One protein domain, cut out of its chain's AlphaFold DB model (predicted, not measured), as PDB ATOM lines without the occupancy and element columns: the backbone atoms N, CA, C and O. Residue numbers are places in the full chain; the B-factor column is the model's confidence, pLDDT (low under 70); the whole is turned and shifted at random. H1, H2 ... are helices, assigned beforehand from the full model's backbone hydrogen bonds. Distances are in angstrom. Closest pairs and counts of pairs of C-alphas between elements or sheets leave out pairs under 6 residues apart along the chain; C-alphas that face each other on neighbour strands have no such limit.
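Overview. This is residues 226 to 276 of the 399 residues of an uncharacterized protein of Pyrus ussuriensis x Pyrus communis (UniProt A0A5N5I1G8). Three helices are strung out one after another in an open, wide chain with no packed core: H1 meets the longer H2 at a corner, and a long unnamed link leads from the far end of H2 to H3, which lies well away from both. H1 and the link lead off from the two ends of H2 toward the same side, like the sides of a shallow trough. The printed part has 51 residues, with three named helices in the order H1, H2, H3 and no named strand; the class is all helix. The whole is extended, with a radius of gyration of the C-alphas of 18.8 A and spans of 54 by 25 by 16 A.

Arrangement. H1, residues 226 to 237, and H2, residues 239 to 254, are close but not clearly touching; their closest C-alphas, those of Phe 236 and Val 242, are 6.8 A apart. Their lines stand at a steep tilt of 54 degrees, and they run the same way. H3, residues 266 to 275, is apart from H1 and from H2. In H1, H2 and H3 every O i to N i+4 pair is within hydrogen-bond range.

Along the chain. H1 begins at C-alpha 226, (-1.989, -21.026, -8.356), and measures 16.7 A from first to last C-alpha. H2 begins at C-alpha 239, (17.439, -31.068, -6.088), and measures 22.6 A. H3 measures 14.5 A and ends at C-alpha 275, (33.531, -10.504, 30.462).

Size, cuts and confidence. The C-alphas of Asp 227 and Lys 276, the two farthest apart, are 56.2 A from each other. The printed part has no cut. The link from H1 to H2 is tight, with 1 residue, and the link from H2 to H3 is long, with 11 residues. The mean pLDDT of the printed part is 76.2; residue 226 and residues 257 to 274 are under 70.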
ATOM      1  N   GLN A 226      -2.186 -19.670  -8.871       64.62
ATOM      2  CA  GLN A 226      -1.989 -21.026  -8.356       64.62
ATOM      3  C   GLN A 226      -0.804 -21.734  -9.038       64.62
ATOM      4  O   GLN A 226       0.033 -22.337  -8.363       64.62
ATOM      5  N   ASP A 227      -0.652 -21.565 -10.352       74.12
ATOM      6  CA  ASP A 227       0.468 -22.128 -11.116       74.12
ATOM      7  C   ASP A 227       1.827 -21.539 -10.708       74.12
ATOM      8  O   ASP A 227       2.834 -22.249 -10.673       74.12
ATOM      9  N   SER A 228       1.864 -20.256 -10.329       77.50
ATOM     10  CA  SER A 228       3.086 -19.603  -9.836       77.50
ATOM     11  C   SER A 228       3.499 -20.152  -8.470       77.50
ATOM     12  O   SER A 228       4.687 -20.370  -8.226       77.50
ATOM     13  N   TRP A 229       2.530 -20.439  -7.598       73.56
ATOM     14  CA  TRP A 229       2.781 -21.083  -6.307       73.56
ATOM     15  C   TRP A 229       3.246 -22.529  -6.459       73.56
ATOM     16  O   TRP A 229       4.222 -22.926  -5.819       73.56
ATOM     17  N   VAL A 230       2.603 -23.305  -7.335       80.75
ATOM     18  CA  VAL A 230       3.022 -24.681  -7.648       80.75
ATOM     19  C   VAL A 230       4.443 -24.692  -8.212       80.75
ATOM     20  O   VAL A 230       5.272 -25.494  -7.770       80.75
ATOM     21  N   TRP A 231       4.759 -23.768  -9.125       89.94
ATOM     22  CA  TRP A 231       6.110 -23.611  -9.659       89.94
ATOM     23  C   TRP A 231       7.124 -23.262  -8.567       89.94
ATOM     24  O   TRP A 231       8.173 -23.899  -8.482       89.94
ATOM     25  N   LEU A 232       6.809 -22.300  -7.695       84.88
ATOM     26  CA  LEU A 232       7.707 -21.860  -6.626       84.88
ATOM     27  C   LEU A 232       7.997 -22.994  -5.630       84.88
ATOM     28  O   LEU A 232       9.152 -23.225  -5.261       84.88
ATOM     29  N   CYS A 233       6.966 -23.750  -5.247       84.19
ATOM     30  CA  CYS A 233       7.106 -24.951  -4.427       84.19
ATOM     31  C   CYS A 233       7.986 -26.001  -5.122       84.19
ATOM     32  O   CYS A 233       8.912 -26.532  -4.503       84.19
ATOM     33  N   GLY A 234       7.758 -26.253  -6.414       90.69
ATOM     34  CA  GLY A 234       8.590 -27.148  -7.223       90.69
ATOM     35  C   GLY A 234      10.053 -26.699  -7.290       90.69
ATOM     36  O   GLY A 234      10.952 -27.518  -7.107       90.69
ATOM     37  N   HIS A 235      10.299 -25.399  -7.460       90.69
ATOM     38  CA  HIS A 235      11.639 -24.818  -7.530       90.69
ATOM     39  C   HIS A 235      12.425 -25.004  -6.225       90.69
ATOM     40  O   HIS A 235      13.596 -25.385  -6.247       90.69
ATOM     41  N   PHE A 236      11.787 -24.789  -5.072       87.75
ATOM     42  CA  PHE A 236      12.446 -24.972  -3.775       87.75
ATOM     43  C   PHE A 236      12.671 -26.444  -3.404       87.75
ATOM     44  O   PHE A 236      13.609 -26.750  -2.661       87.75
ATOM     45  N   LEU A 237      11.848 -27.348  -3.937       89.06
ATOM     46  CA  LEU A 237      12.021 -28.798  -3.813       89.06
ATOM     47  C   LEU A 237      13.038 -29.360  -4.816       89.06
ATOM     48  O   LEU A 237      13.535 -30.475  -4.632       89.06
ATOM     49  N   GLU A 238      13.377 -28.602  -5.860       93.12
ATOM     50  CA  GLU A 238      14.301 -29.035  -6.895       93.12
ATOM     51  C   GLU A 238      15.671 -29.378  -6.296       93.12
ATOM     52  O   GLU A 238      16.281 -28.616  -5.535       93.12
ATOM     53  N   SER A 239      16.199 -30.546  -6.671       91.25
ATOM     54  CA  SER A 239      17.439 -31.068  -6.088       91.25
ATOM     55  C   SER A 239      18.632 -30.115  -6.256       91.25
ATOM     56  O   SER A 239      19.511 -30.070  -5.389       91.25
ATOM     57  N   GLY A 240      18.652 -29.320  -7.333       95.19
ATOM     58  CA  GLY A 240      19.653 -28.282  -7.575       95.19
ATOM     59  C   GLY A 240      19.597 -27.167  -6.530       95.19
ATOM     60  O   GLY A 240      20.627 -26.830  -5.934       95.19
ATOM     61  N   TYR A 241      18.396 -26.653  -6.242       94.44
ATOM     62  CA  TYR A 241      18.191 -25.645  -5.206       94.44
ATOM     63  C   TYR A 241      18.561 -26.193  -3.827       94.44
ATOM     64  O   TYR A 241      19.361 -25.579  -3.117       94.44
ATOM     65  N   VAL A 242      18.078 -27.385  -3.468       92.31
ATOM     66  CA  VAL A 242      18.354 -28.009  -2.162       92.31
ATOM     67  C   VAL A 242      19.859 -28.213  -1.941       92.31
ATOM     68  O   VAL A 242      20.382 -27.899  -0.866       92.31
ATOM     69  N   LYS A 243      20.597 -28.683  -2.955       94.88
ATOM     70  CA  LYS A 243      22.065 -28.833  -2.888       94.88
ATOM     71  C   LYS A 243      22.771 -27.486  -2.723       94.88
ATOM     72  O   LYS A 243      23.696 -27.375  -1.909       94.88
ATOM     73  N   LYS A 244      22.319 -26.455  -3.446       95.31
ATOM     74  CA  LYS A 244      22.854 -25.090  -3.343       95.31
ATOM     75  C   LYS A 244      22.574 -24.487  -1.968       95.31
ATOM     76  O   LYS A 244      23.481 -23.921  -1.366       95.31
ATOM     77  N   ALA A 245      21.372 -24.669  -1.433       92.19
ATOM     78  CA  ALA A 245      20.982 -24.211  -0.104       92.19
ATOM     79  C   ALA A 245      21.801 -24.901   1.001       92.19
ATOM     80  O   ALA A 245      22.353 -24.215   1.862       92.19
ATOM     81  N   LYS A 246      21.972 -26.231   0.937       94.19
ATOM     82  CA  LYS A 246      22.830 -26.995   1.868       94.19
ATOM     83  C   LYS A 246      24.283 -26.515   1.823       94.19
ATOM     84  O   LYS A 246      24.874 -26.231   2.862       94.19
ATOM     85  N   THR A 247      24.832 -26.347   0.622       94.50
ATOM     86  CA  THR A 247      26.192 -25.816   0.427       94.50
ATOM     87  C   THR A 247      26.322 -24.389   0.966       94.50
ATOM     88  O   THR A 247      27.276 -24.079   1.675       94.50
ATOM     89  N   ASN A 248      25.342 -23.523   0.696       91.44
ATOM     90  CA  ASN A 248      25.319 -22.148   1.192       91.44
ATOM     91  C   ASN A 248      25.235 -22.080   2.718       91.44
ATOM     92  O   ASN A 248      25.915 -21.244   3.310       91.44
ATOM     93  N   LYS A 249      24.452 -22.959   3.355       92.94
ATOM     94  CA  LYS A 249      24.383 -23.081   4.816       92.94
ATOM     95  C   LYS A 249      25.762 -23.408   5.399       92.94
ATOM     96  O   LYS A 249      26.257 -22.632   6.211       92.94
ATOM     97  N   ILE A 250      26.425 -24.453   4.895       92.06
ATOM     98  CA  ILE A 250      27.783 -24.848   5.323       92.06
ATOM     99  C   ILE A 250      28.787 -23.710   5.087       92.06
ATOM    100  O   ILE A 250      29.620 -23.405   5.937       92.06
ATOM    101  N   ASN A 251      28.708 -23.040   3.936       90.50
ATOM    102  CA  ASN A 251      29.578 -21.907   3.625       90.50
ATOM    103  C   ASN A 251      29.333 -20.715   4.558       90.50
ATOM    104  O   ASN A 251      30.272 -19.990   4.879       90.50
ATOM    105  N   ARG A 252      28.087 -20.497   4.992       83.38
ATOM    106  CA  ARG A 252      27.723 -19.440   5.939       83.38
ATOM    107  C   ARG A 252      28.187 -19.771   7.356       83.38
ATOM    108  O   ARG A 252      28.667 -18.868   8.025       83.38
ATOM    109  N   GLU A 253      28.120 -21.035   7.770       79.94
ATOM    110  CA  GLU A 253      28.648 -21.524   9.055       79.94
ATOM    111  C   GLU A 253      30.177 -21.402   9.135       79.94
ATOM    112  O   GLU A 253      30.722 -21.036  10.172       79.94
ATOM    113  N   LYS A 254      30.877 -21.635   8.016       85.88
ATOM    114  CA  LYS A 254      32.338 -21.464   7.915       85.88
ATOM    115  C   LYS A 254      32.786 -20.004   7.900       85.88
ATOM    116  O   LYS A 254      33.954 -19.719   8.159       85.88
ATOM    117  N   LYS A 255      31.895 -19.068   7.563       80.00
ATOM    118  CA  LYS A 255      32.207 -17.641   7.630       80.00
ATOM    119  C   LYS A 255      32.098 -17.189   9.078       80.00
ATOM    120  O   LYS A 255      31.001 -17.009   9.599       80.00
ATOM    121  N   THR A 256      33.242 -16.920   9.701       70.88
ATOM    122  CA  THR A 256      33.293 -16.129  10.929       70.88
ATOM    123  C   THR A 256      32.796 -14.729  10.586       70.88
ATOM    124  O   THR A 256      33.540 -13.901  10.063       70.88
ATOM    125  N   PHE A 257      31.510 -14.463  10.812       63.03
ATOM    126  CA  PHE A 257      31.000 -13.105  10.729       63.03
ATOM    127  C   PHE A 257      31.666 -12.299  11.842       63.03
ATOM    128  O   PHE A 257      31.275 -12.346  13.010       63.03
ATOM    129  N   LEU A 258      32.692 -11.538  11.480       53.19
ATOM    130  CA  LEU A 258      33.181 -10.477  12.334       53.19
ATOM    131  C   LEU A 258      32.133  -9.357  12.291       53.19
ATOM    132  O   LEU A 258      32.153  -8.468  11.444       53.19
ATOM    133  N   HIS A 259      31.152  -9.450  13.186       49.03
ATOM    134  CA  HIS A 259      30.047  -8.502  13.332       49.03
ATOM    135  C   HIS A 259      30.499  -7.152  13.931       49.03
ATOM    136  O   HIS A 259      29.868  -6.647  14.857       49.03
ATOM    137  N   TYR A 260      31.586  -6.549  13.438       46.75
ATOM    138  CA  TYR A 260      31.964  -5.184  13.831       46.75
ATOM    139  C   TYR A 260      31.186  -4.097  13.066       46.75
ATOM    140  O   TYR A 260      31.242  -2.940  13.462       46.75
ATOM    141  N   MET A 261      30.403  -4.450  12.034       47.28
ATOM    142  CA  MET A 261      29.614  -3.493  11.228       47.28
ATOM    143  C   MET A 261      28.088  -3.641  11.367       47.28
ATOM    144  O   MET A 261      27.339  -3.090  10.571       47.28
ATOM    145  N   GLY A 262      27.612  -4.365  12.384       50.56
ATOM    146  CA  GLY A 262      26.191  -4.428  12.740       50.56
ATOM    147  C   GLY A 262      25.969  -3.990  14.185       50.56
ATOM    148  O   GLY A 262      26.784  -4.277  15.071       50.56
ATOM    149  N   SER A 263      24.860  -3.301  14.450       51.34
ATOM    150  CA  SER A 263      24.382  -3.049  15.809       51.34
ATOM    151  C   SER A 263      24.021  -4.383  16.461       51.34
ATOM    152  O   SER A 263      22.898  -4.866  16.356       51.34
ATOM    153  N   ARG A 264      24.988  -5.019  17.133       54.94
ATOM    154  CA  ARG A 264      24.668  -6.046  18.129       54.94
ATOM    155  C   ARG A 264      23.573  -5.492  19.051       54.94
ATOM    156  O   ARG A 264      23.734  -4.346  19.485       54.94
ATOM    157  N   PRO A 265      22.532  -6.279  19.386       56.16
ATOM    158  CA  PRO A 265      21.611  -5.923  20.455       56.16
ATOM    159  C   PRO A 265      22.431  -5.510  21.676       56.16
ATOM    160  O   PRO A 265      23.441  -6.151  21.992       56.16
ATOM    161  N   PHE A 266      22.043  -4.409  22.313       57.78
ATOM    162  CA  PHE A 266      22.750  -3.804  23.443       57.78
ATOM    163  C   PHE A 266      23.197  -4.850  24.484       57.78
ATOM    164  O   PHE A 266      24.343  -4.824  24.933       57.78
ATOM    165  N   SER A 267      22.353  -5.854  24.747       56.44
ATOM    166  CA  SER A 267      22.617  -6.991  25.639       56.44
ATOM    167  C   SER A 267      23.936  -7.723  25.358       56.44
ATOM    168  O   SER A 267      24.722  -7.948  26.276       56.44
ATOM    169  N   TYR A 268      24.253  -8.017  24.095       60.38
ATOM    170  CA  TYR A 268      25.479  -8.743  23.750       60.38
ATOM    171  C   TYR A 268      26.729  -7.854  23.897       60.38
ATOM    172  O   TYR A 268      27.807  -8.326  24.272       60.38
ATOM    173  N   ARG A 269      26.607  -6.542  23.629       63.91
ATOM    174  CA  ARG A 269      27.695  -5.576  23.890       63.91
ATOM    175  C   ARG A 269      27.976  -5.459  25.390       63.91
ATOM    176  O   ARG A 269      29.146  -5.395  25.773       63.91
ATOM    177  N   MET A 270      26.929  -5.471  26.216       61.88
ATOM    178  CA  MET A 270      27.046  -5.424  27.674       61.88
ATOM    179  C   MET A 270      27.748  -6.666  28.224       61.88
ATOM    180  O   MET A 270      28.687  -6.555  29.012       61.88
ATOM    181  N   GLU A 271      27.359  -7.850  27.758       69.81
ATOM    182  CA  GLU A 271      27.924  -9.110  28.239       69.81
ATOM    183  C   GLU A 271      29.405  -9.280  27.858       69.81
ATOM    184  O   GLU A 271      30.220  -9.685  28.688       69.81
ATOM    185  N   ALA A 272      29.791  -8.886  26.638       68.00
ATOM    186  CA  ALA A 272      31.187  -8.923  26.197       68.00
ATOM    187  C   ALA A 272      32.094  -7.971  27.001       68.00
ATOM    188  O   ALA A 272      33.242  -8.303  27.291       68.00
ATOM    189  N   ARG A 273      31.588  -6.795  27.389       66.50
ATOM    190  CA  ARG A 273      32.325  -5.825  28.218       66.50
ATOM    191  C   ARG A 273      32.393  -6.246  29.687       66.50
ATOM    192  O   ARG A 273      33.446  -6.077  30.299       66.50
ATOM    193  N   ARG A 274      31.336  -6.887  30.207       68.50
ATOM    194  CA  ARG A 274      31.327  -7.510  31.541       68.50
ATOM    195  C   ARG A 274      32.366  -8.638  31.626       68.50
ATOM    196  O   ARG A 274      33.144  -8.671  32.573       68.50
ATOM    197  N   LYS A 275      32.469  -9.481  30.588       74.12
ATOM    198  CA  LYS A 275      33.531 -10.504  30.462       74.12
ATOM    199  C   LYS A 275      34.939  -9.903  30.345       74.12
ATOM    200  O   LYS A 275      35.900 -10.542  30.748       74.12
ATOM    201  N   LYS A 276      35.068  -8.671  29.835       75.69
ATOM    202  CA  LYS A 276      36.343  -7.937  29.731       75.69
ATOM    203  C   LYS A 276      36.707  -7.148  31.003       75.69
ATOM    204  O   LYS A 276      37.667  -6.386  30.977       75.69
TER     205      LYS A 276